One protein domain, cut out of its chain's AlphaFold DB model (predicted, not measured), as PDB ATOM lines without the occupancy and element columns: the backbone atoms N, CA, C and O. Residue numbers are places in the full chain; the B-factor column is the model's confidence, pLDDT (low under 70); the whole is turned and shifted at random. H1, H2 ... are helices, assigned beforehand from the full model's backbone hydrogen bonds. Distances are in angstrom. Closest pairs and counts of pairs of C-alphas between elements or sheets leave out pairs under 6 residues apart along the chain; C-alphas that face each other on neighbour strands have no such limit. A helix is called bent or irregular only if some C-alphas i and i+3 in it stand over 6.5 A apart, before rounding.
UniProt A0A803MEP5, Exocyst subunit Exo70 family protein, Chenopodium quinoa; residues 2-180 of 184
ATOM      1  N   TYR A   2     -14.041 -13.451  10.895       81.62
ATOM      2  CA  TYR A   2     -13.410 -13.230   9.577       81.62
ATOM      3  C   TYR A   2     -14.348 -13.411   8.360       81.62
ATOM      4  O   TYR A   2     -14.364 -12.576   7.461       81.62
ATOM      5  N   LEU A   3     -15.174 -14.465   8.358       83.56
ATOM      6  CA  LEU A   3     -16.156 -14.734   7.294       83.56
ATOM      7  C   LEU A   3     -17.230 -13.639   7.174       83.56
ATOM      8  O   LEU A   3     -17.574 -13.249   6.064       83.56
ATOM      9  N   ALA A   4     -17.705 -13.106   8.305       83.31
ATOM     10  CA  ALA A   4     -18.702 -12.035   8.324       83.31
ATOM     11  C   ALA A   4     -18.141 -10.736   7.722       83.31
ATOM     12  O   ALA A   4     -18.777 -10.119   6.875       83.31
ATOM     13  N   ILE A   5     -16.899 -10.380   8.073       88.31
ATOM     14  CA  ILE A   5     -16.214  -9.213   7.498       88.31
ATOM     15  C   ILE A   5     -16.025  -9.374   5.982       88.31
ATOM     16  O   ILE A   5     -16.239  -8.422   5.238       88.31
ATOM     17  N   ARG A   6     -15.653 -10.571   5.501       89.25
ATOM     18  CA  ARG A   6     -15.527 -10.827   4.055       89.25
ATOM     19  C   ARG A   6     -16.854 -10.681   3.312       89.25
ATOM     20  O   ARG A   6     -16.859 -10.122   2.219       89.25
ATOM     21  N   TYR A   7     -17.953 -11.157   3.896       90.75
ATOM     22  CA  TYR A   7     -19.285 -10.990   3.315       90.75
ATOM     23  C   TYR A   7     -19.668  -9.509   3.200       90.75
ATOM     24  O   TYR A   7     -20.097  -9.075   2.136       90.75
ATOM     25  N   GLU A   8     -19.450  -8.714   4.252       91.38
ATOM     26  CA  GLU A   8     -19.755  -7.276   4.228       91.38
ATOM     27  C   GLU A   8     -18.943  -6.499   3.180       91.38
ATOM     28  O   GLU A   8     -19.475  -5.587   2.546       91.38
ATOM     29  N   ILE A   9     -17.673  -6.865   2.968       92.81
ATOM     30  CA  ILE A   9     -16.829  -6.268   1.921       92.81
ATOM     31  C   ILE A   9     -17.388  -6.611   0.536       92.81
ATOM     32  O   ILE A   9     -17.650  -5.705  -0.247       92.81
ATOM     33  N   MET A  10     -17.651  -7.893   0.260       93.88
ATOM     34  CA  MET A  10     -18.204  -8.323  -1.029       93.88
ATOM     35  C   MET A  10     -19.566  -7.671  -1.310       93.88
ATOM     36  O   MET A  10     -19.818  -7.208  -2.420       93.88
ATOM     37  N   PHE A  11     -20.443  -7.611  -0.305       93.81
ATOM     38  CA  PHE A  11     -21.731  -6.933  -0.419       93.81
ATOM     39  C   PHE A  11     -21.548  -5.453  -0.776       93.81
ATOM     40  O   PHE A  11     -22.186  -4.950  -1.702       93.81
ATOM     41  N   SER A  12     -20.640  -4.761  -0.081       94.19
ATOM     42  CA  SER A  12     -20.300  -3.372  -0.389       94.19
ATOM     43  C   SER A  12     -19.782  -3.222  -1.822       94.19
ATOM     44  O   SER A  12     -20.250  -2.338  -2.534       94.19
ATOM     45  N   ASP A  13     -18.864  -4.076  -2.266       94.19
ATOM     46  CA  ASP A  13     -18.253  -3.985  -3.598       94.19
ATOM     47  C   ASP A  13     -19.280  -4.140  -4.730       94.19
ATOM     48  O   ASP A  13     -19.159  -3.492  -5.768       94.19
ATOM     49  N   VAL A  14     -20.325  -4.948  -4.520       94.69
ATOM     50  CA  VAL A  14     -21.379  -5.182  -5.518       94.69
ATOM     51  C   VAL A  14     -22.454  -4.090  -5.498       94.69
ATOM     52  O   VAL A  14     -22.884  -3.627  -6.555       94.69
ATOM     53  N   PHE A  15     -22.919  -3.676  -4.317       94.00
ATOM     54  CA  PHE A  15     -24.144  -2.871  -4.204       94.00
ATOM     55  C   PHE A  15     -23.914  -1.383  -3.954       94.00
ATOM     56  O   PHE A  15     -24.796  -0.576  -4.261       94.00
ATOM     57  N   LYS A  16     -22.759  -0.991  -3.402       94.12
ATOM     58  CA  LYS A  16     -22.533   0.379  -2.921       94.12
ATOM     59  C   LYS A  16     -22.734   1.425  -4.013       94.12
ATOM     60  O   LYS A  16     -23.466   2.383  -3.785       94.12
ATOM     61  N   GLU A  17     -22.119   1.259  -5.182       95.31
ATOM     62  CA  GLU A  17     -22.210   2.275  -6.241       95.31
ATOM     63  C   GLU A  17     -23.621   2.396  -6.817       95.31
ATOM     64  O   GLU A  17     -24.132   3.506  -6.980       95.31
ATOM     65  N   SER A  18     -24.303   1.272  -7.031       95.50
ATOM     66  CA  SER A  18     -25.699   1.261  -7.480       95.50
ATOM     67  C   SER A  18     -26.617   1.971  -6.482       95.50
ATOM     68  O   SER A  18     -27.428   2.812  -6.873       95.50
ATOM     69  N   ALA A  19     -26.442   1.706  -5.184       95.50
ATOM     70  CA  ALA A  19     -27.205   2.365  -4.128       95.50
ATOM     71  C   ALA A  19     -26.900   3.873  -4.051       95.50
ATOM     72  O   ALA A  19     -27.813   4.689  -3.916       95.50
ATOM     73  N   LEU A  20     -25.632   4.273  -4.201       95.75
ATOM     74  CA  LEU A  20     -25.241   5.685  -4.247       95.75
ATOM     75  C   LEU A  20     -25.866   6.419  -5.436       95.75
ATOM     76  O   LEU A  20     -26.298   7.563  -5.282       95.75
ATOM     77  N   ILE A  21     -25.921   5.791  -6.612       95.81
ATOM     78  CA  ILE A  21     -26.568   6.363  -7.797       95.81
ATOM     79  C   ILE A  21     -28.067   6.529  -7.547       95.81
ATOM     80  O   ILE A  21     -28.588   7.623  -7.772       95.81
ATOM     81  N   LEU A  22     -28.732   5.489  -7.038       94.75
ATOM     82  CA  LEU A  22     -30.161   5.507  -6.736       94.75
ATOM     83  C   LEU A  22     -30.506   6.643  -5.762       94.75
ATOM     84  O   LEU A  22     -31.297   7.530  -6.086       94.75
ATOM     85  N   PHE A  23     -29.841   6.692  -4.605       94.81
ATOM     86  CA  PHE A  23     -30.138   7.689  -3.575       94.81
ATOM     87  C   PHE A  23     -29.652   9.096  -3.919       94.81
ATOM     88  O   PHE A  23     -30.036  10.053  -3.252       94.81
ATOM     89  N   ARG A  24     -28.863   9.281  -4.981       94.44
ATOM     90  CA  ARG A  24     -28.489  10.611  -5.486       94.44
ATOM     91  C   ARG A  24     -29.612  11.278  -6.284       94.44
ATOM     92  O   ARG A  24     -29.607  12.506  -6.407       94.44
ATOM     93  N   ILE A  25     -30.555  10.508  -6.831       95.19
ATOM     94  CA  ILE A  25     -31.618  11.028  -7.704       95.19
ATOM     95  C   ILE A  25     -32.508  12.049  -6.973       95.19
ATOM     96  O   ILE A  25     -32.610  13.169  -7.484       95.19
ATOM     97  N   PRO A  26     -33.070  11.768  -5.775       95.75
ATOM     98  CA  PRO A  26     -33.937  12.721  -5.074       95.75
ATOM     99  C   PRO A  26     -33.233  14.048  -4.771       95.75
ATOM    100  O   PRO A  26     -33.754  15.122  -5.067       95.75
ATOM    101  N   GLY A  27     -31.990  13.989  -4.282       95.44
ATOM    102  CA  GLY A  27     -31.202  15.186  -3.991       95.44
ATOM    103  C   GLY A  27     -30.850  16.001  -5.242       95.44
ATOM    104  O   GLY A  27     -30.830  17.233  -5.194       95.44
ATOM    105  N   LYS A  28     -30.587  15.349  -6.384       96.06
ATOM    106  CA  LYS A  28     -30.406  16.047  -7.672       96.06
ATOM    107  C   LYS A  28     -31.706  16.686  -8.149       96.06
ATOM    108  O   LYS A  28     -31.673  17.834  -8.591       96.06
ATOM    109  N   LEU A  29     -32.826  15.976  -8.033       95.69
ATOM    110  CA  LEU A  29     -34.138  16.502  -8.389       95.69
ATOM    111  C   LEU A  29     -34.460  17.752  -7.559       95.69
ATOM    112  O   LEU A  29     -34.780  18.788  -8.134       95.69
ATOM    113  N   ALA A  30     -34.261  17.705  -6.240       95.88
ATOM    114  CA  ALA A  30     -34.444  18.846  -5.341       95.88
ATOM    115  C   ALA A  30     -33.569  20.057  -5.704       95.88
ATOM    116  O   ALA A  30     -34.014  21.210  -5.662       95.88
ATOM    117  N   LYS A  31     -32.324  19.808  -6.132       94.75
ATOM    118  CA  LYS A  31     -31.416  20.876  -6.566       94.75
ATOM    119  C   LYS A  31     -31.899  21.561  -7.843       94.75
ATOM    120  O   LYS A  31     -31.892  22.786  -7.913       94.75
ATOM    121  N   HIS A  32     -32.255  20.772  -8.852       93.81
ATOM    122  CA  HIS A  32     -32.376  21.248 -10.232       93.81
ATOM    123  C   HIS A  32     -33.814  21.489 -10.690       93.81
ATOM    124  O   HIS A  32     -34.023  22.190 -11.679       93.81
ATOM    125  N   ALA A  33     -34.812  20.934 -10.005       92.00
ATOM    126  CA  ALA A  33     -36.198  21.195 -10.349       92.00
ATOM    127  C   ALA A  33     -36.539  22.674 -10.118       92.00
ATOM    128  O   ALA A  33     -36.223  23.252  -9.074       92.00
ATOM    129  N   LYS A  34     -37.256  23.264 -11.084       90.62
ATOM    130  CA  LYS A  34     -37.972  24.527 -10.868       90.62
ATOM    131  C   LYS A  34     -38.928  24.332  -9.691       90.62
ATOM    132  O   LYS A  34     -39.757  23.424  -9.773       90.62
ATOM    133  N   LYS A  35     -38.788  25.165  -8.665       88.50
ATOM    134  CA  LYS A  35     -39.595  25.184  -7.443       88.50
ATOM    135  C   LYS A  35     -40.845  26.015  -7.727       88.50
ATOM    136  O   LYS A  35     -40.734  27.170  -8.119       88.50
ATOM    137  N   THR A  36     -42.009  25.379  -7.687       85.38
ATOM    138  CA  THR A  36     -43.317  26.009  -7.924       85.38
ATOM    139  C   THR A  36     -44.311  25.414  -6.936       85.38
ATOM    140  O   THR A  36     -44.160  24.224  -6.642       85.38
ATOM    141  N   PRO A  37     -45.342  26.155  -6.494       79.56
ATOM    142  CA  PRO A  37     -46.313  25.656  -5.519       79.56
ATOM    143  C   PRO A  37     -46.889  24.279  -5.882       79.56
ATOM    144  O   PRO A  37     -46.803  23.355  -5.088       79.56
ATOM    145  N   ASP A  38     -47.301  24.058  -7.134       82.94
ATOM    146  CA  ASP A  38     -47.889  22.772  -7.566       82.94
ATOM    147  C   ASP A  38     -46.944  21.563  -7.462       82.94
ATOM    148  O   ASP A  38     -47.366  20.406  -7.500       82.94
ATOM    149  N   LYS A  39     -45.629  21.804  -7.408       91.81
ATOM    150  CA  LYS A  39     -44.640  20.728  -7.315       91.81
ATOM    151  C   LYS A  39     -44.383  20.297  -5.884       91.81
ATOM    152  O   LYS A  39     -43.827  19.211  -5.725       91.81
ATOM    153  N   ILE A  40     -44.787  21.080  -4.883       95.31
ATOM    154  CA  ILE A  40     -44.554  20.741  -3.479       95.31
ATOM    155  C   ILE A  40     -45.114  19.352  -3.152       95.31
ATOM    156  O   ILE A  40     -44.399  18.531  -2.587       95.31
ATOM    157  N   PHE A  41     -46.307  19.028  -3.659       95.06
ATOM    158  CA  PHE A  41     -46.972  17.741  -3.440       95.06
ATOM    159  C   PHE A  41     -46.170  16.570  -4.011       95.06
ATOM    160  O   PHE A  41     -45.999  15.550  -3.359       95.06
ATOM    161  N   LYS A  42     -45.552  16.744  -5.187       95.56
ATOM    162  CA  LYS A  42     -44.671  15.715  -5.770       95.56
ATOM    163  C   LYS A  42     -43.418  15.487  -4.926       95.56
ATOM    164  O   LYS A  42     -42.922  14.367  -4.856       95.56
ATOM    165  N   PHE A  43     -42.889  16.542  -4.311       97.06
ATOM    166  CA  PHE A  43     -41.750  16.435  -3.401       97.06
ATOM    167  C   PHE A  43     -42.137  15.831  -2.049       97.06
ATOM    168  O   PHE A  43     -41.340  15.083  -1.492       97.06
ATOM    169  N   LEU A  44     -43.351  16.095  -1.563       96.94
ATOM    170  CA  LEU A  44     -43.904  15.455  -0.372       96.94
ATOM    171  C   LEU A  44     -44.105  13.954  -0.595       96.94
ATOM    172  O   LEU A  44     -43.573  13.170   0.183       96.94
ATOM    173  N   THR A  45     -44.708  13.542  -1.715       96.44
ATOM    174  CA  THR A  45     -44.807  12.119  -2.093       96.44
ATOM    175  C   THR A  45     -43.439  11.450  -2.212       96.44
ATOM    176  O   THR A  45     -43.246  10.315  -1.782       96.44
ATOM    177  N   LEU A  46     -42.452  12.149  -2.780       96.25
ATOM    178  CA  LEU A  46     -41.086  11.636  -2.841       96.25
ATOM    179  C   LEU A  46     -40.491  11.448  -1.438       96.25
ATOM    180  O   LEU A  46     -39.853  10.434  -1.178       96.25
ATOM    181  N   TYR A  47     -40.693  12.414  -0.543       96.56
ATOM    182  CA  TYR A  47     -40.216  12.347   0.835       96.56
ATOM    183  C   TYR A  47     -40.898  11.225   1.635       96.56
ATOM    184  O   TYR A  47     -40.221  10.526   2.386       96.56
ATOM    185  N   GLU A  48     -42.198  11.004   1.429       95.75
ATOM    186  CA  GLU A  48     -42.968   9.896   2.015       95.75
ATOM    187  C   GLU A  48     -42.350   8.542   1.669       95.75
ATOM    188  O   GLU A  48     -41.982   7.798   2.580       95.75
ATOM    189  N   GLY A  49     -42.134   8.273   0.377       94.44
ATOM    190  CA  GLY A  49     -41.506   7.025  -0.063       94.44
ATOM    191  C   GLY A  49     -40.083   6.860   0.478       94.44
ATOM    192  O   GLY A  49     -39.681   5.774   0.881       94.44
ATOM    193  N   MET A  50     -39.320   7.955   0.582       93.81
ATOM    194  CA  MET A  50     -37.997   7.899   1.211       93.81
ATOM    195  C   MET A  50     -38.084   7.509   2.690       93.81
ATOM    196  O   MET A  50     -37.279   6.695   3.134       93.81
ATOM    197  N   ILE A  51     -39.022   8.069   3.461       93.56
ATOM    198  CA  ILE A  51     -39.187   7.720   4.881       93.56
ATOM    199  C   ILE A  51     -39.583   6.254   5.044       93.56
ATOM    200  O   ILE A  51     -39.017   5.588   5.913       93.56
ATOM    201  N   GLU A  52     -40.534   5.779   4.239       93.62
ATOM    202  CA  GLU A  52     -41.052   4.408   4.299       93.62
ATOM    203  C   GLU A  52     -39.917   3.377   4.215       93.62
ATOM    204  O   GLU A  52     -39.815   2.490   5.065       93.62
ATOM    205  N   ASP A  53     -38.982   3.584   3.287       90.62
ATOM    206  CA  ASP A  53     -37.866   2.664   3.063       90.62
ATOM    207  C   ASP A  53     -36.644   2.928   3.964       90.62
ATOM    208  O   ASP A  53     -35.767   2.069   4.095       90.62
ATOM    209  N   THR A  54     -36.540   4.104   4.601       92.75
ATOM    210  CA  THR A  54     -35.307   4.542   5.291       92.75
ATOM    211  C   THR A  54     -34.845   3.554   6.360       92.75
ATOM    212  O   THR A  54     -33.651   3.261   6.444       92.75
ATOM    213  N   LEU A  55     -35.765   3.025   7.175       93.06
ATOM    214  CA  LEU A  55     -35.416   2.091   8.249       93.06
ATOM    215  C   LEU A  55     -34.781   0.811   7.688       93.06
ATOM    216  O   LEU A  55     -33.783   0.327   8.220       93.06
ATOM    217  N   GLU A  56     -35.355   0.265   6.619       94.75
ATOM    218  CA  GLU A  56     -34.879  -0.977   6.018       94.75
ATOM    219  C   GLU A  56     -33.553  -0.760   5.284       94.75
ATOM    220  O   GLU A  56     -32.615  -1.543   5.445       94.75
ATOM    221  N   ILE A  57     -33.407   0.370   4.587       93.38
ATOM    222  CA  ILE A  57     -32.140   0.776   3.969       93.38
ATOM    223  C   ILE A  57     -31.040   0.920   5.035       93.38
ATOM    224  O   ILE A  57     -29.926   0.427   4.847       93.38
ATOM    225  N   GLU A  58     -31.323   1.547   6.181       93.75
ATOM    226  CA  GLU A  58     -30.350   1.673   7.274       93.75
ATOM    227  C   GLU A  58     -29.890   0.307   7.809       93.75
ATOM    228  O   GLU A  58     -28.704   0.151   8.115       93.75
ATOM    229  N   LYS A  59     -30.783  -0.693   7.872       94.31
ATOM    230  CA  LYS A  59     -30.429  -2.068   8.268       94.31
ATOM    231  C   LYS A  59     -29.567  -2.760   7.214       94.31
ATOM    232  O   LYS A  59     -28.508  -3.291   7.560       94.31
ATOM    233  N   ILE A  60     -29.987  -2.720   5.945       93.88
ATOM    234  CA  ILE A  60     -29.277  -3.343   4.814       93.88
ATOM    235  C   ILE A  60     -27.850  -2.794   4.706       93.88
ATOM    236  O   ILE A  60     -26.899  -3.551   4.517       93.88
ATOM    237  N   PHE A  61     -27.673  -1.483   4.882       94.25
ATOM    238  CA  PHE A  61     -26.381  -0.804   4.753       94.25
ATOM    239  C   PHE A  61     -25.727  -0.466   6.106       94.25
ATOM    240  O   PHE A  61     -24.941   0.487   6.200       94.25
ATOM    241  N   SER A  62     -26.017  -1.245   7.152       93.06
ATOM    242  CA  SER A  62     -25.535  -1.020   8.525       93.06
ATOM    243  C   SER A  62     -24.013  -1.137   8.688       93.06
ATOM    244  O   SER A  62     -23.439  -0.486   9.566       93.06
ATOM    245  N   SER A  63     -23.340  -1.885   7.808       92.62
ATOM    246  CA  SER A  63     -21.881  -2.040   7.820       92.62
ATOM    247  C   SER A  63     -21.138  -0.708   7.633       92.62
ATOM    248  O   SER A  63     -21.589   0.227   6.961       92.62
ATOM    249  N   LYS A  64     -19.920  -0.630   8.184       92.50
ATOM    250  CA  LYS A  64     -19.013   0.510   7.985       92.50
ATOM    251  C   LYS A  64     -18.637   0.715   6.513       92.50
ATOM    252  O   LYS A  64     -18.481   1.860   6.089       92.50
ATOM    253  N   PHE A  65     -18.539  -0.364   5.729       91.31
ATOM    254  CA  PHE A  65     -18.158  -0.310   4.311       91.31
ATOM    255  C   PHE A  65     -19.240   0.355   3.444       91.31
ATOM    256  O   PHE A  65     -18.934   1.046   2.471       91.31
ATOM    257  N   THR A  66     -20.498   0.248   3.873       93.31
ATOM    258  CA  THR A  66     -21.678   0.828   3.223       93.31
ATOM    259  C   THR A  66     -22.161   2.125   3.871       93.31
ATOM    260  O   THR A  66     -23.149   2.708   3.427       93.31
ATOM    261  N   SER A  67     -21.446   2.643   4.876       93.75
ATOM    262  CA  SER A  67     -21.774   3.921   5.523       93.75
ATOM    263  C   SER A  67     -21.962   5.111   4.559       93.75
ATOM    264  O   SER A  67     -22.853   5.922   4.830       93.75
ATOM    265  N   PRO A  68     -21.254   5.216   3.405       94.94
ATOM    266  CA  PRO A  68     -21.501   6.295   2.448       94.94
ATOM    267  C   PRO A  68     -22.908   6.268   1.840       94.94
ATOM    268  O   PRO A  68     -23.435   7.315   1.482       94.94
ATOM    269  N   VAL A  69     -23.532   5.090   1.730       95.62
ATOM    270  CA  VAL A  69     -24.895   4.939   1.196       95.62
ATOM    271  C   VAL A  69     -25.896   5.617   2.129       95.62
ATOM    272  O   VAL A  69     -26.704   6.436   1.697       95.62
ATOM    273  N   ARG A  70     -25.776   5.344   3.433       94.75
ATOM    274  CA  ARG A  70     -26.641   5.903   4.480       94.75
ATOM    275  C   ARG A  70     -26.468   7.414   4.624       94.75
ATOM    276  O   ARG A  70     -27.442   8.139   4.809       94.75
ATOM    277  N   SER A  71     -25.238   7.920   4.512       94.56
ATOM    278  CA  SER A  71     -25.003   9.369   4.522       94.56
ATOM    279  C   SER A  71     -25.557  10.054   3.267       94.56
ATOM    280  O   SER A  71     -26.132  11.137   3.376       94.56
ATOM    281  N   HIS A  72     -25.462   9.422   2.089       95.00
ATOM    282  CA  HIS A  72     -26.074   9.941   0.861       95.00
ATOM    283  C   HIS A  72     -27.601   9.957   0.920       95.00
ATOM    284  O   HIS A  72     -28.189  10.959   0.517       95.00
ATOM    285  N   LEU A  73     -28.241   8.904   1.448       95.75
ATOM    286  CA  LEU A  73     -29.691   8.884   1.647       95.75
ATOM    287  C   LEU A  73     -30.131  10.072   2.512       95.75
ATOM    288  O   LEU A  73     -30.935  10.886   2.058       95.75
ATOM    289  N   ARG A  74     -29.536  10.227   3.705       95.06
ATOM    290  CA  ARG A  74     -29.842  11.344   4.616       95.06
ATOM    291  C   ARG A  74     -29.615  12.705   3.959       95.06
ATOM    292  O   ARG A  74     -30.457  13.588   4.069       95.06
ATOM    293  N   SER A  75     -28.503  12.868   3.238       96.00
ATOM    294  CA  SER A  75     -28.209  14.107   2.513       96.00
ATOM    295  C   SER A  75     -29.274  14.412   1.457       96.00
ATOM    296  O   SER A  75     -29.755  15.538   1.379       96.00
ATOM    297  N   SER A  76     -29.689  13.422   0.667       96.81
ATOM    298  CA  SER A  76     -30.749  13.598  -0.327       96.81
ATOM    299  C   SER A  76     -32.104  13.913   0.300       96.81
ATOM    300  O   SER A  76     -32.796  14.784  -0.223       96.81
ATOM    301  N   MET A  77     -32.457  13.271   1.420       96.12
ATOM    302  CA  MET A  77     -33.673  13.600   2.175       96.12
ATOM    303  C   MET A  77     -33.639  15.053   2.646       96.12
ATOM    304  O   MET A  77     -34.583  15.787   2.382       96.12
ATOM    305  N   GLY A  78     -32.524  15.498   3.236       95.38
ATOM    306  CA  GLY A  78     -32.361  16.886   3.678       95.38
ATOM    307  C   GLY A  78     -32.568  17.894   2.545       95.38
ATOM    308  O   GLY A  78     -33.270  18.884   2.711       95.38
ATOM    309  N   ARG A  79     -32.061  17.601   1.343       96.44
ATOM    310  CA  ARG A  79     -32.268  18.470   0.171       96.44
ATOM    311  C   ARG A  79     -33.719  18.507  -0.297       96.44
ATOM    312  O   ARG A  79     -34.180  19.546  -0.762       96.44
ATOM    313  N   VAL A  80     -34.429  17.382  -0.216       97.00
ATOM    314  CA  VAL A  80     -35.870  17.319  -0.504       97.00
ATOM    315  C   VAL A  80     -36.642  18.154   0.520       97.00
ATOM    316  O   VAL A  80     -37.451  18.988   0.122       97.00
ATOM    317  N   THR A  81     -36.323  18.017   1.808       95.94
ATOM    318  CA  THR A  81     -36.878  18.829   2.902       95.94
ATOM    319  C   THR A  81     -36.660  20.326   2.664       95.94
ATOM    320  O   THR A  81     -37.609  21.101   2.739       95.94
ATOM    321  N   GLU A  82     -35.441  20.748   2.319       94.25
ATOM    322  CA  GLU A  82     -35.130  22.147   1.988       94.25
ATOM    323  C   GLU A  82     -35.928  22.651   0.778       94.25
ATOM    324  O   GLU A  82     -36.410  23.784   0.775       94.25
ATOM    325  N   ALA A  83     -36.096  21.819  -0.254       95.31
ATOM    326  CA  ALA A  83     -36.876  22.186  -1.430       95.31
ATOM    327  C   ALA A  83     -38.361  22.389  -1.095       95.31
ATOM    328  O   ALA A  83     -38.949  23.351  -1.588       95.31
ATOM    329  N   VAL A  84     -38.946  21.528  -0.254       95.56
ATOM    330  CA  VAL A  84     -40.326  21.679   0.242       95.56
ATOM    331  C   VAL A  84     -40.464  22.973   1.042       95.56
ATOM    332  O   VAL A  84     -41.309  23.793   0.699       95.56
ATOM    333  N   LYS A  85     -39.581  23.214   2.023       92.69
ATOM    334  CA  LYS A  85     -39.576  24.449   2.832       92.69
ATOM    335  C   LYS A  85     -39.480  25.710   1.969       92.69
ATOM    336  O   LYS A  85     -40.194  26.676   2.201       92.69
ATOM    337  N   SER A  86     -38.627  25.691   0.943       91.75
ATOM    338  CA  SER A  86     -38.499  26.805  -0.002       91.75
ATOM    339  C   SER A  86     -39.772  27.033  -0.820       91.75
ATOM    340  O   SER A  86     -40.142  28.182  -1.023       91.75
ATOM    341  N   MET A  87     -40.427  25.972  -1.301       94.06
ATOM    342  CA  MET A  87     -41.677  26.096  -2.064       94.06
ATOM    343  C   MET A  87     -42.831  26.596  -1.195       94.06
ATOM    344  O   MET A  87     -43.643  27.379  -1.678       94.06
ATOM    345  N   GLU A  88     -42.869  26.187   0.073       92.62
ATOM    346  CA  GLU A  88     -43.847  26.688   1.038       92.62
ATOM    347  C   GLU A  88     -43.640  28.179   1.324       92.62
ATOM    348  O   GLU A  88     -44.576  28.963   1.218       92.62
ATOM    349  N   ALA A  89     -42.401  28.606   1.582       89.06
ATOM    350  CA  ALA A  89     -42.092  30.021   1.789       89.06
ATOM    351  C   ALA A  89     -42.433  30.883   0.554       89.06
ATOM    352  O   ALA A  89     -42.912  32.010   0.686       89.06
ATOM    353  N   ASP A  90     -42.218  30.356  -0.658       89.38
ATOM    354  CA  ASP A  90     -42.623  31.025  -1.899       89.38
ATOM    355  C   ASP A  90     -44.154  31.142  -2.011       89.38
ATOM    356  O   ASP A  90     -44.661  32.163  -2.486       89.38
ATOM    357  N   PHE A  91     -44.893  30.116  -1.570       91.06
ATOM    358  CA  PHE A  91     -46.354  30.130  -1.519       91.06
ATOM    359  C   PHE A  91     -46.872  31.167  -0.510       91.06
ATOM    360  O   PHE A  91     -47.657  32.037  -0.897       91.06
ATOM    361  N   GLU A  92     -46.374  31.154   0.730       88.94
ATOM    362  CA  GLU A  92     -46.695  32.155   1.759       88.94
ATOM    363  C   GLU A  92     -46.445  33.575   1.244       88.94
ATOM    364  O   GLU A  92     -47.306  34.453   1.334       88.94
ATOM    365  N   ALA A  93     -45.278  33.809   0.634       86.31
ATOM    366  CA  ALA A  93     -44.924  35.110   0.085       86.31
ATOM    367  C   ALA A  93     -45.846  35.528  -1.070       86.31
ATOM    368  O   ALA A  93     -46.102  36.723  -1.232       86.31
ATOM    369  N   HIS A  94     -46.332  34.582  -1.878       86.56
ATOM    370  CA  HIS A  94     -47.283  34.856  -2.952       86.56
ATOM    371  C   HIS A  94     -48.632  35.323  -2.395       86.56
ATOM    372  O   HIS A  94     -49.139  36.356  -2.833       86.56
ATOM    373  N   VAL A  95     -49.163  34.623  -1.390       85.31
ATOM    374  CA  VAL A  95     -50.402  35.013  -0.700       85.31
ATOM    375  C   VAL A  95     -50.221  36.366  -0.005       85.31
ATOM    376  O   VAL A  95     -51.010  37.293  -0.200       85.31
ATOM    377  N   TYR A  96     -49.132  36.536   0.748       82.44
ATOM    378  CA  TYR A  96     -48.855  37.768   1.483       82.44
ATOM    379  C   TYR A  96     -48.615  38.978   0.568       82.44
ATOM    380  O   TYR A  96     -48.913  40.113   0.937       82.44
ATOM    381  N   LYS A  97     -48.091  38.788  -0.646       83.25
ATOM    382  CA  LYS A  97     -47.898  39.879  -1.619       83.25
ATOM    383  C   LYS A  97     -49.090  40.082  -2.542       83.25
ATOM    384  O   LYS A  97     -49.047  41.005  -3.361       83.25
ATOM    385  N   ASP A  98     -50.144  39.276  -2.417       79.81
ATOM    386  CA  ASP A  98     -51.323  39.461  -3.243       79.81
ATOM    387  C   ASP A  98     -51.881  40.878  -3.046       79.81
ATOM    388  O   ASP A  98     -52.139  41.342  -1.927       79.81
ATOM    389  N   SER A  99     -51.991  41.580  -4.171       68.62
ATOM    390  CA  SER A  99     -52.456  42.964  -4.291       68.62
ATOM    391  C   SER A  99     -53.596  43.068  -5.301       68.62
ATOM    392  O   SER A  99     -53.896  44.154  -5.803       68.62
ATOM    393  N   SER A 100     -54.238  41.936  -5.626       69.44
ATOM    394  CA  SER A 100     -55.348  41.913  -6.567       69.44
ATOM    395  C   SER A 100     -56.431  42.887  -6.086       69.44
ATOM    396  O   SER A 100     -56.982  42.722  -4.998       69.44
ATOM    397  N   LYS A 101     -56.748  43.896  -6.901       63.00
ATOM    398  CA  LYS A 101     -57.765  44.921  -6.602       63.00
ATOM    399  C   LYS A 101     -59.193  44.461  -6.925       63.00
ATOM    400  O   LYS A 101     -60.097  45.282  -7.055       63.00
ATOM    401  N   GLY A 102     -59.382  43.162  -7.150       62.75
ATOM    402  CA  GLY A 102     -60.646  42.596  -7.597       62.75
ATOM    403  C   GLY A 102     -61.672  42.587  -6.473       62.75
ATOM    404  O   GLY A 102     -61.687  41.665  -5.665       62.75
ATOM    405  N   VAL A 103     -62.542  43.595  -6.449       65.06
ATOM    406  CA  VAL A 103     -63.805  43.545  -5.710       65.06
ATOM    407  C   VAL A 103     -64.708  42.555  -6.449       65.06
ATOM    408  O   VAL A 103     -64.954  42.714  -7.648       65.06
ATOM    409  N   VAL A 104     -65.161  41.497  -5.774       70.19
ATOM    410  CA  VAL A 104     -66.097  40.538  -6.372       70.19
ATOM    411  C   VAL A 104     -67.496  41.125  -6.233       70.19
ATOM    412  O   VAL A 104     -67.941  41.413  -5.122       70.19
ATOM    413  N   ALA A 105     -68.187  41.324  -7.357       65.88
ATOM    414  CA  ALA A 105     -69.545  41.861  -7.358       65.88
ATOM    415  C   ALA A 105     -70.452  41.052  -6.414       65.88
ATOM    416  O   ALA A 105     -70.454  39.821  -6.451       65.88
ATOM    417  N   GLY A 106     -71.194  41.749  -5.548       71.12
ATOM    418  CA  GLY A 106     -72.081  41.129  -4.561       71.12
ATOM    419  C   GLY A 106     -71.381  40.421  -3.393       71.12
ATOM    420  O   GLY A 106     -72.022  39.617  -2.726       71.12
ATOM    421  N   GLY A 107     -70.085  40.665  -3.152       71.88
ATOM    422  CA  GLY A 107     -69.369  40.109  -1.993       71.88
ATOM    423  C   GLY A 107     -69.080  38.605  -2.084       71.88
ATOM    424  O   GLY A 107     -68.907  37.939  -1.067       71.88
ATOM    425  N   GLY A 108     -69.048  38.046  -3.297       79.75
ATOM    426  CA  GLY A 108     -68.765  36.627  -3.517       79.75
ATOM    427  C   GLY A 108     -67.347  36.198  -3.108       79.75
ATOM    428  O   GLY A 108     -66.458  37.017  -2.871       79.75
ATOM    429  N   ILE A 109     -67.115  34.881  -3.074       81.69
ATOM    430  CA  ILE A 109     -65.825  34.294  -2.672       81.69
ATOM    431  C   ILE A 109     -64.691  34.825  -3.559       81.69
ATOM    432  O   ILE A 109     -64.703  34.630  -4.780       81.69
ATOM    433  N   GLN A 110     -63.679  35.431  -2.934       82.88
ATOM    434  CA  GLN A 110     -62.518  35.954  -3.644       82.88
ATOM    435  C   GLN A 110     -61.684  34.833  -4.293       82.88
ATOM    436  O   GLN A 110     -61.505  33.769  -3.696       82.88
ATOM    437  N   PRO A 111     -61.102  35.059  -5.489       87.12
ATOM    438  CA  PRO A 111     -60.221  34.083  -6.132       87.12
ATOM    439  C   PRO A 111     -59.046  33.632  -5.254       87.12
ATOM    440  O   PRO A 111     -58.715  32.449  -5.262       87.12
ATOM    441  N   LEU A 112     -58.473  34.544  -4.456       87.25
ATOM    442  CA  LEU A 112     -57.392  34.235  -3.512       87.25
ATOM    443  C   LEU A 112     -57.817  33.170  -2.491       87.25
ATOM    444  O   LEU A 112     -57.103  32.195  -2.298       87.25
ATOM    445  N   THR A 113     -59.020  33.299  -1.920       90.56
ATOM    446  CA  THR A 113     -59.584  32.316  -0.982       90.56
ATOM    447  C   THR A 113     -59.672  30.931  -1.607       90.56
ATOM    448  O   THR A 113     -59.295  29.948  -0.978       90.56
ATOM    449  N   LYS A 114     -60.146  30.832  -2.857       91.12
ATOM    450  CA  LYS A 114     -60.243  29.538  -3.553       91.12
ATOM    451  C   LYS A 114     -58.868  28.931  -3.807       91.12
ATOM    452  O   LYS A 114     -58.701  27.730  -3.629       91.12
ATOM    453  N   TYR A 115     -57.913  29.753  -4.235       91.19
ATOM    454  CA  TYR A 115     -56.544  29.321  -4.498       91.19
ATOM    455  C   TYR A 115     -55.885  28.756  -3.235       91.19
ATOM    456  O   TYR A 115     -55.374  27.637  -3.257       91.19
ATOM    457  N   GLU A 116     -55.968  29.487  -2.126       92.06
ATOM    458  CA  GLU A 116     -55.331  29.094  -0.873       92.06
ATOM    459  C   GLU A 116     -56.010  27.899  -0.206       92.06
ATOM    460  O   GLU A 116     -55.340  26.943   0.173       92.06
ATOM    461  N   MET A 117     -57.343  27.878  -0.162       94.00
ATOM    462  CA  MET A 117     -58.073  26.727   0.372       94.00
ATOM    463  C   MET A 117     -57.807  25.459  -0.445       94.00
ATOM    464  O   MET A 117     -57.621  24.385   0.123       94.00
ATOM    465  N   ASN A 118     -57.727  25.565  -1.778       94.12
ATOM    466  CA  ASN A 118     -57.351  24.427  -2.615       94.12
ATOM    467  C   ASN A 118     -55.921  23.959  -2.315       94.12
ATOM    468  O   ASN A 118     -55.670  22.756  -2.269       94.12
ATOM    469  N   TYR A 119     -54.986  24.882  -2.092       93.94
ATOM    470  CA  TYR A 119     -53.630  24.527  -1.682       93.94
ATOM    471  C   TYR A 119     -53.628  23.762  -0.354       93.94
ATOM    472  O   TYR A 119     -53.074  22.667  -0.286       93.94
ATOM    473  N   MET A 120     -54.324  24.280   0.660       93.94
ATOM    474  CA  MET A 120     -54.410  23.661   1.982       93.94
ATOM    475  C   MET A 120     -55.026  22.255   1.938       93.94
ATOM    476  O   MET A 120     -54.500  21.339   2.564       93.94
ATOM    477  N   VAL A 121     -56.101  22.061   1.166       94.75
ATOM    478  CA  VAL A 121     -56.735  20.741   0.986       94.75
ATOM    479  C   VAL A 121     -55.784  19.743   0.325       94.75
ATOM    480  O   VAL A 121     -55.772  18.571   0.682       94.75
ATOM    481  N   ASN A 122     -54.964  20.179  -0.633       94.00
ATOM    482  CA  ASN A 122     -53.973  19.292  -1.240       94.00
ATOM    483  C   ASN A 122     -52.803  19.007  -0.289       94.00
ATOM    484  O   ASN A 122     -52.315  17.879  -0.243       94.00
ATOM    485  N   LEU A 123     -52.381  19.999   0.498       94.31
ATOM    486  CA  LEU A 123     -51.311  19.853   1.481       94.31
ATOM    487  C   LEU A 123     -51.709  18.917   2.629       94.31
ATOM    488  O   LEU A 123     -50.872  18.154   3.108       94.31
ATOM    489  N   SER A 124     -52.982  18.913   3.038       94.50
ATOM    490  CA  SER A 124     -53.467  18.069   4.136       94.50
ATOM    491  C   SER A 124     -53.405  16.572   3.817       94.50
ATOM    492  O   SER A 124     -53.166  15.770   4.719       94.50
ATOM    493  N   ASN A 125     -53.491  16.190   2.538       95.25
ATOM    494  CA  ASN A 125     -53.257  14.809   2.098       95.25
ATOM    495  C   ASN A 125     -51.826  14.321   2.395       95.25
ATOM    496  O   ASN A 125     -51.588  13.118   2.442       95.25
ATOM    497  N   HIS A 126     -50.893  15.249   2.626       95.44
ATOM    498  CA  HIS A 126     -49.488  14.999   2.949       95.44
ATOM    499  C   HIS A 126     -49.115  15.476   4.363       95.44
ATOM    500  O   HIS A 126     -47.935  15.670   4.665       95.44
ATOM    501  N   ALA A 127     -50.102  15.688   5.246       93.44
ATOM    502  CA  ALA A 127     -49.888  16.319   6.548       93.44
ATOM    503  C   ALA A 127     -48.828  15.602   7.398       93.44
ATOM    504  O   ALA A 127     -47.989  16.257   8.003       93.44
ATOM    505  N   SER A 128     -48.800  14.266   7.395       92.88
ATOM    506  CA  SER A 128     -47.838  13.482   8.187       92.88
ATOM    507  C   SER A 128     -46.385  13.656   7.728       92.88
ATOM    508  O   SER A 128     -45.460  13.668   8.542       92.88
ATOM    509  N   ALA A 129     -46.166  13.788   6.420       94.44
ATOM    510  CA  ALA A 129     -44.857  14.028   5.833       94.44
ATOM    511  C   ALA A 129     -44.413  15.470   6.057       94.44
ATOM    512  O   ALA A 129     -43.261  15.731   6.410       94.44
ATOM    513  N   PHE A 130     -45.347  16.398   5.876       94.56
ATOM    514  CA  PHE A 130     -45.107  17.813   6.059       94.56
ATOM    515  C   PHE A 130     -44.812  18.155   7.527       94.56
ATOM    516  O   PHE A 130     -43.864  18.886   7.798       94.56
ATOM    517  N   ASP A 131     -45.502  17.528   8.478       92.81
ATOM    518  CA  ASP A 131     -45.247  17.687   9.912       92.81
ATOM    519  C   ASP A 131     -43.805  17.310  10.308       92.81
ATOM    520  O   ASP A 131     -43.097  18.070  10.976       92.81
ATOM    521  N   LYS A 132     -43.303  16.185   9.779       92.62
ATOM    522  CA  LYS A 132     -41.903  15.755   9.958       92.62
ATOM    523  C   LYS A 132     -40.909  16.751   9.364       92.62
ATOM    524  O   LYS A 132     -39.856  17.000   9.943       92.62
ATOM    525  N   ILE A 133     -41.231  17.335   8.209       93.56
ATOM    526  CA  ILE A 133     -40.410  18.378   7.575       93.56
ATOM    527  C   ILE A 133     -40.372  19.640   8.447       93.56
ATOM    528  O   ILE A 133     -39.320  20.282   8.561       93.56
ATOM    529  N   LEU A 134     -41.503  19.988   9.060       88.44
ATOM    530  CA  LEU A 134     -41.662  21.175   9.890       88.44
ATOM    531  C   LEU A 134     -41.117  21.027  11.315       88.44
ATOM    532  O   LEU A 134     -40.918  22.043  11.971       88.44
ATOM    533  N   THR A 135     -40.798  19.815  11.780       82.88
ATOM    534  CA  THR A 135     -40.289  19.574  13.146       82.88
ATOM    535  C   THR A 135     -39.039  20.409  13.476       82.88
ATOM    536  O   THR A 135     -38.928  20.945  14.575       82.88
ATOM    537  N   ASP A 136     -38.141  20.602  12.503       67.81
ATOM    538  CA  ASP A 136     -36.940  21.447  12.632       67.81
ATOM    539  C   ASP A 136     -37.100  22.824  11.958       67.81
ATOM    540  O   ASP A 136     -36.119  23.507  11.646       67.81
ATOM    541  N   TYR A 137     -38.324  23.213  11.597       67.19
ATOM    542  CA  TYR A 137     -38.597  24.510  10.989       67.19
ATOM    543  C   TYR A 137     -38.946  25.518  12.085       67.19
ATOM    544  O   TYR A 137     -39.902  25.300  12.827       67.19
ATOM    545  N   PRO A 138     -38.206  26.631  12.219       56.94
ATOM    546  CA  PRO A 138     -38.558  27.659  13.179       56.94
ATOM    547  C   PRO A 138     -39.802  28.398  12.680       56.94
ATOM    548  O   PRO A 138     -39.708  29.448  12.048       56.94
ATOM    549  N   ILE A 139     -40.982  27.882  13.030       54.12
ATOM    550  CA  ILE A 139     -42.261  28.610  12.934       54.12
ATOM    551  C   ILE A 139     -42.133  29.962  13.687       54.12
ATOM    552  O   ILE A 139     -42.748  30.966  13.338       54.12
ATOM    553  N   SER A 140     -41.219  30.032  14.665       49.09
ATOM    554  CA  SER A 140     -40.904  31.191  15.506       49.09
ATOM    555  C   SER A 140     -40.290  32.416  14.814       49.09
ATOM    556  O   SER A 140     -40.156  33.436  15.483       49.09
ATOM    557  N   LEU A 141     -39.903  32.372  13.531       46.56
ATOM    558  CA  LEU A 141     -39.369  33.564  12.840       46.56
ATOM    559  C   LEU A 141     -40.438  34.426  12.143       46.56
ATOM    560  O   LEU A 141     -40.115  35.530  11.714       46.56
ATOM    561  N   GLN A 142     -41.694  33.972  12.073       49.69
ATOM    562  CA  GLN A 142     -42.806  34.742  11.486       49.69
ATOM    563  C   GLN A 142     -43.968  35.014  12.463       49.69
ATOM    564  O   GLN A 142     -44.896  35.752  12.141       49.69
ATOM    565  N   LEU A 143     -43.913  34.472  13.684       50.12
ATOM    566  CA  LEU A 143     -44.967  34.626  14.686       50.12
ATOM    567  C   LEU A 143     -44.915  36.006  15.364       50.12
ATOM    568  O   LEU A 143     -44.419  36.159  16.476       50.12
ATOM    569  N   SER A 144     -45.536  36.998  14.732       50.00
ATOM    570  CA  SER A 144     -46.265  38.056  15.446       50.00
ATOM    571  C   SER A 144     -47.751  37.693  15.535       50.00
ATOM    572  O   SER A 144     -48.623  38.527  15.304       50.00
ATOM    573  N   LEU A 145     -48.054  36.423  15.808       53.62
ATOM    574  CA  LEU A 145     -49.410  35.990  16.125       53.62
ATOM    575  C   LEU A 145     -49.793  36.559  17.500       53.62
ATOM    576  O   LEU A 145     -49.035  36.373  18.462       53.62
ATOM    577  N   PRO A 146     -50.957  37.210  17.650       51.91
ATOM    578  CA  PRO A 146     -51.507  37.482  18.967       51.91
ATOM    579  C   PRO A 146     -51.699  36.151  19.701       51.91
ATOM    580  O   PRO A 146     -52.427  35.276  19.233       51.91
ATOM    581  N   LYS A 147     -51.050  35.988  20.860       51.31
ATOM    582  CA  LYS A 147     -51.193  34.787  21.709       51.31
ATOM    583  C   LYS A 147     -52.660  34.484  22.056       51.31
ATOM    584  O   LYS A 147     -53.005  33.329  22.268       51.31
ATOM    585  N   SER A 148     -53.514  35.508  22.025       53.09
ATOM    586  CA  SER A 148     -54.955  35.423  22.263       53.09
ATOM    587  C   SER A 148     -55.737  34.652  21.193       53.09
ATOM    588  O   SER A 148     -56.861  34.246  21.458       53.09
ATOM    589  N   CYS A 149     -55.199  34.452  19.983       52.38
ATOM    590  CA  CYS A 149     -55.901  33.722  18.918       52.38
ATOM    591  C   CYS A 149     -55.943  32.200  19.153       52.38
ATOM    592  O   CYS A 149     -56.744  31.521  18.521       52.38
ATOM    593  N   PHE A 150     -55.093  31.679  20.045       55.78
ATOM    594  CA  PHE A 150     -54.922  30.240  20.307       55.78
ATOM    595  C   PHE A 150     -54.983  29.915  21.806       55.78
ATOM    596  O   PHE A 150     -54.554  28.852  22.252       55.78
ATOM    597  N   GLU A 151     -55.490  30.850  22.611       45.09
ATOM    598  CA  GLU A 151     -55.582  30.718  24.063       45.09
ATOM    599  C   GLU A 151     -56.719  29.744  24.419       45.09
ATOM    600  O   GLU A 151     -57.876  30.126  24.565       45.09
ATOM    601  N   GLY A 152     -56.390  28.451  24.499       53.44
ATOM    602  CA  GLY A 152     -57.324  27.390  24.895       53.44
ATOM    603  C   GLY A 152     -57.078  26.034  24.232       53.44
ATOM    604  O   GLY A 152     -57.466  25.013  24.795       53.44
ATOM    605  N   GLU A 153     -56.385  26.006  23.091       54.53
ATOM    606  CA  GLU A 153     -56.084  24.781  22.346       54.53
ATOM    607  C   GLU A 153     -54.568  24.571  22.286       54.53
ATOM    608  O   GLU A 153     -53.819  25.389  21.752       54.53
ATOM    609  N   THR A 154     -54.089  23.467  22.857       57.06
ATOM    610  CA  THR A 154     -52.707  23.030  22.650       57.06
ATOM    611  C   THR A 154     -52.582  22.604  21.192       57.06
ATOM    612  O   THR A 154     -52.900  21.464  20.869       57.06
ATOM    613  N   MET A 155     -52.152  23.509  20.310       58.34
ATOM    614  CA  MET A 155     -51.815  23.151  18.930       58.34
ATOM    615  C   MET A 155     -50.769  22.037  18.982       58.34
ATOM    616  O   MET A 155     -49.678  22.210  19.533       58.34
ATOM    617  N   SER A 156     -51.169  20.861  18.513       71.25
ATOM    618  CA  SER A 156     -50.539  19.584  18.830       71.25
ATOM    619  C   SER A 156     -49.355  19.294  17.916       71.25
ATOM    620  O   SER A 156     -48.498  18.484  18.274       71.25
ATOM    621  N   SER A 157     -49.313  19.912  16.732       84.62
ATOM    622  CA  SER A 157     -48.346  19.579  15.689       84.62
ATOM    623  C   SER A 157     -47.846  20.813  14.912       84.62
ATOM    624  O   SER A 157     -48.595  21.776  14.713       84.62
ATOM    625  N   PRO A 158     -46.573  20.826  14.464       87.44
ATOM    626  CA  PRO A 158     -46.038  21.845  13.558       87.44
ATOM    627  C   PRO A 158     -46.925  22.132  12.340       87.44
ATOM    628  O   PRO A 158     -47.063  23.287  11.935       87.44
ATOM    629  N   VAL A 159     -47.547  21.098  11.768       89.19
ATOM    630  CA  VAL A 159     -48.441  21.253  10.617       89.19
ATOM    631  C   VAL A 159     -49.732  22.004  10.957       89.19
ATOM    632  O   VAL A 159     -50.150  22.857  10.176       89.19
ATOM    633  N   GLU A 160     -50.342  21.767  12.121       88.25
ATOM    634  CA  GLU A 160     -51.525  22.519  12.575       88.25
ATOM    635  C   GLU A 160     -51.217  24.010  12.723       88.25
ATOM    636  O   GLU A 160     -51.957  24.852  12.214       88.25
ATOM    637  N   LEU A 161     -50.088  24.336  13.360       85.75
ATOM    638  CA  LEU A 161     -49.621  25.716  13.503       85.75
ATOM    639  C   LEU A 161     -49.434  26.394  12.143       85.75
ATOM    640  O   LEU A 161     -49.804  27.555  11.968       85.75
ATOM    641  N   HIS A 162     -48.893  25.657  11.176       88.12
ATOM    642  CA  HIS A 162     -48.702  26.138   9.814       88.12
ATOM    643  C   HIS A 162     -50.028  26.397   9.090       88.12
ATOM    644  O   HIS A 162     -50.212  27.451   8.485       88.12
ATOM    645  N   PHE A 163     -50.995  25.482   9.191       89.75
ATOM    646  CA  PHE A 163     -52.326  25.694   8.618       89.75
ATOM    647  C   PHE A 163     -53.027  26.911   9.227       89.75
ATOM    648  O   PHE A 163     -53.628  27.702   8.500       89.75
ATOM    649  N   SER A 164     -52.918  27.106  10.540       87.88
ATOM    650  CA  SER A 164     -53.454  28.297  11.199       87.88
ATOM    651  C   SER A 164     -52.770  29.587  10.762       87.88
ATOM    652  O   SER A 164     -53.438  30.613  10.638       87.88
ATOM    653  N   TRP A 165     -51.465  29.543  10.494       86.50
ATOM    654  CA  TRP A 165     -50.733  30.680   9.944       86.50
ATOM    655  C   TRP A 165     -51.258  31.089   8.567       86.50
ATOM    656  O   TRP A 165     -51.575  32.262   8.369       86.50
ATOM    657  N   LEU A 166     -51.429  30.127   7.652       89.19
ATOM    658  CA  LEU A 166     -52.002  30.383   6.328       89.19
ATOM    659  C   LEU A 166     -53.393  31.030   6.447       89.19
ATOM    660  O   LEU A 166     -53.611  32.131   5.943       89.19
ATOM    661  N   ILE A 167     -54.284  30.441   7.258       90.44
ATOM    662  CA  ILE A 167     -55.624  30.998   7.512       90.44
ATOM    663  C   ILE A 167     -55.544  32.449   8.001       90.44
ATOM    664  O   ILE A 167     -56.315  33.294   7.541       90.44
ATOM    665  N   LEU A 168     -54.625  32.766   8.917       86.94
ATOM    666  CA  LEU A 168     -54.479  34.129   9.421       86.94
ATOM    667  C   LEU A 168     -54.025  35.103   8.326       86.94
ATOM    668  O   LEU A 168     -54.574  36.204   8.235       86.94
ATOM    669  N   ILE A 169     -53.058  34.709   7.485       86.31
ATOM    670  CA  ILE A 169     -52.619  35.525   6.343       86.31
ATOM    671  C   ILE A 169     -53.813  35.811   5.426       86.31
ATOM    672  O   ILE A 169     -54.035  36.967   5.049       86.31
ATOM    673  N   LEU A 170     -54.604  34.787   5.096       88.75
ATOM    674  CA  LEU A 170     -55.783  34.937   4.252       88.75
ATOM    675  C   LEU A 170     -56.808  35.892   4.862       88.75
ATOM    676  O   LEU A 170     -57.296  36.783   4.169       88.75
ATOM    677  N   LEU A 171     -57.123  35.735   6.150       87.62
ATOM    678  CA  LEU A 171     -58.080  36.595   6.845       87.62
ATOM    679  C   LEU A 171     -57.628  38.056   6.841       87.62
ATOM    680  O   LEU A 171     -58.408  38.919   6.449       87.62
ATOM    681  N   GLY A 172     -56.362  38.332   7.172       85.94
ATOM    682  CA  GLY A 172     -55.816  39.692   7.119       85.94
ATOM    683  C   GLY A 172     -55.882  40.297   5.712       85.94
ATOM    684  O   GLY A 172     -56.189  41.478   5.542       85.94
ATOM    685  N   LYS A 173     -55.670  39.479   4.674       85.25
ATOM    686  CA  LYS A 173     -55.810  39.911   3.276       85.25
ATOM    687  C   LYS A 173     -57.241  40.207   2.868       85.25
ATOM    688  O   LYS A 173     -57.472  41.155   2.117       85.25
ATOM    689  N   LEU A 174     -58.185  39.391   3.314       85.25
ATOM    690  CA  LEU A 174     -59.598  39.610   3.040       85.25
ATOM    691  C   LEU A 174     -60.109  40.857   3.760       85.25
ATOM    692  O   LEU A 174     -60.818  41.640   3.133       85.25
ATOM    693  N   ASP A 175     -59.679  41.076   5.001       85.12
ATOM    694  CA  ASP A 175     -60.001  42.260   5.799       85.12
ATOM    695  C   ASP A 175     -59.530  43.547   5.105       85.12
ATOM    696  O   ASP A 175     -60.350  44.396   4.759       85.12
ATOM    697  N   SER A 176     -58.251  43.613   4.709       84.19
ATOM    698  CA  SER A 176     -57.707  44.760   3.955       84.19
ATOM    699  C   SER A 176     -58.421  45.010   2.618       84.19
ATOM    700  O   SER A 176     -58.499  46.138   2.140       84.19
ATOM    701  N   LYS A 177     -58.926  43.958   1.959       80.88
ATOM    702  CA  LYS A 177     -59.695  44.104   0.711       80.88
ATOM    703  C   LYS A 177     -61.152  44.481   0.955       80.88
ATOM    704  O   LYS A 177     -61.782  45.014   0.042       80.88
ATOM    705  N   SER A 178     -61.698  44.186   2.132       81.25
ATOM    706  CA  SER A 178     -63.076  44.526   2.488       81.25
ATOM    707  C   SER A 178     -63.273  46.044   2.596       81.25
ATOM    708  O   SER A 178     -64.305  46.551   2.164       81.25
ATOM    709  N   GLU A 179     -62.233  46.784   2.997       82.50
ATOM    710  CA  GLU A 179     -62.212  48.258   3.039       82.50
ATOM    711  C   GLU A 179     -62.442  48.924   1.667       82.50
ATOM    712  O   GLU A 179     -62.751  50.111   1.582       82.50
ATOM    713  N   LEU A 180     -62.289  48.180   0.563       77.88
ATOM    714  CA  LEU A 180     -62.506  48.686  -0.796       77.88
ATOM    715  C   LEU A 180     -63.980  48.658  -1.232       77.88
ATOM    716  O   LEU A 180     -64.309  49.214  -2.286       77.88
TER     717      LEU A 180
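What this domain is: This is residues 2 to 180 of the 184 residues of the protein "Exocyst subunit Exo70 family protein" of Chenopodium quinoa (UniProt A0A803MEP5). A long rod of helices is built round H3, with H1b and H2 running beside one half of it and H4 and H6 side by side toward the other end. H1a bends away and extends the rod at the first residue's end, the short H5 lies crosswise near the middle, and residues 135 to 157 form a long loop between H5 and H6. The printed part has 179 residues with six named helices, H1 to H6 in order, no named strand, and the class is all helix. It is loose, with a radius of gyration of the C-alphas of 21.6 A, and spans 79 by 36 by 24 A.

Where its parts are: The longest helix by residues is H1, residues 2 to 32, beginning at C-alpha 2 (-13.410, -13.230, 9.577). By its hydrogen bonds it was assigned as one helix, but it is bent: C-alphas 14 and 17 are 7.5 A apart. Its arms are H1a, residues 2 to 14, and H1b, residues 17 to 32, 21.9 A long, with a kink of 35 degrees near residue 26. H3, residues 67 to 96, measures 43.5 A. H2, residues 37 to 60, measures 35.2 A; it is irregular, with C-alphas 52 and 55 7.3 A apart. H4 is residues 111 to 124 and H5 residues 127 to 134. H6, residues 158 to 178, measures 30.5 A and ends at C-alpha 178 (-63.076, 44.526, 2.488).

How they stand to each other: H1a stands at a steep tilt of 46 degrees to H1b and touches no helix. H1b touches H3, the same way at a shallow tilt of 15 degrees; their closest C-alphas, of Gly 27 and Ser 76, are 4.0 A apart. H2 and H3 form a helical hairpin, with the C-alphas of Ile 40 and Val 84 closest at 5.7 A. H2, H3, H4 and H6 are an up and down bundle, each running against the one before it, though H2 and H6 are apart. Residues 92 to 96 of H3 touch H6, closest at the C-alphas of Tyr 96 and Ile 169, 6.5 A. H4 touches H6, opposite ways at a shallow tilt of 5 degrees, with the C-alphas of Thr 113 and Leu 170 closest at 7.0 A. H5 is about perpendicular to H6, at 88 degrees, and touches it, the C-alphas of Asp 131 and Val 159 being closest at 4.8 A. In H1a, H3, H4 and H6 every O i to N i+4 pair is within hydrogen-bond range; the count is 9 of 12 in H1b, 16 of 20 in H2 and 3 of 4 in H5.

The domain as a whole: The C-alphas farthest apart, of Tyr 2 and Gly 106, are 81.2 A apart. The printed part has no cut. The links H3 to H4 and H5 to H6 are long, 14 and 23 residues. The mean pLDDT of the printed part is 85.8; residues 99 to 103, 105 and 136 to 155 are under 70.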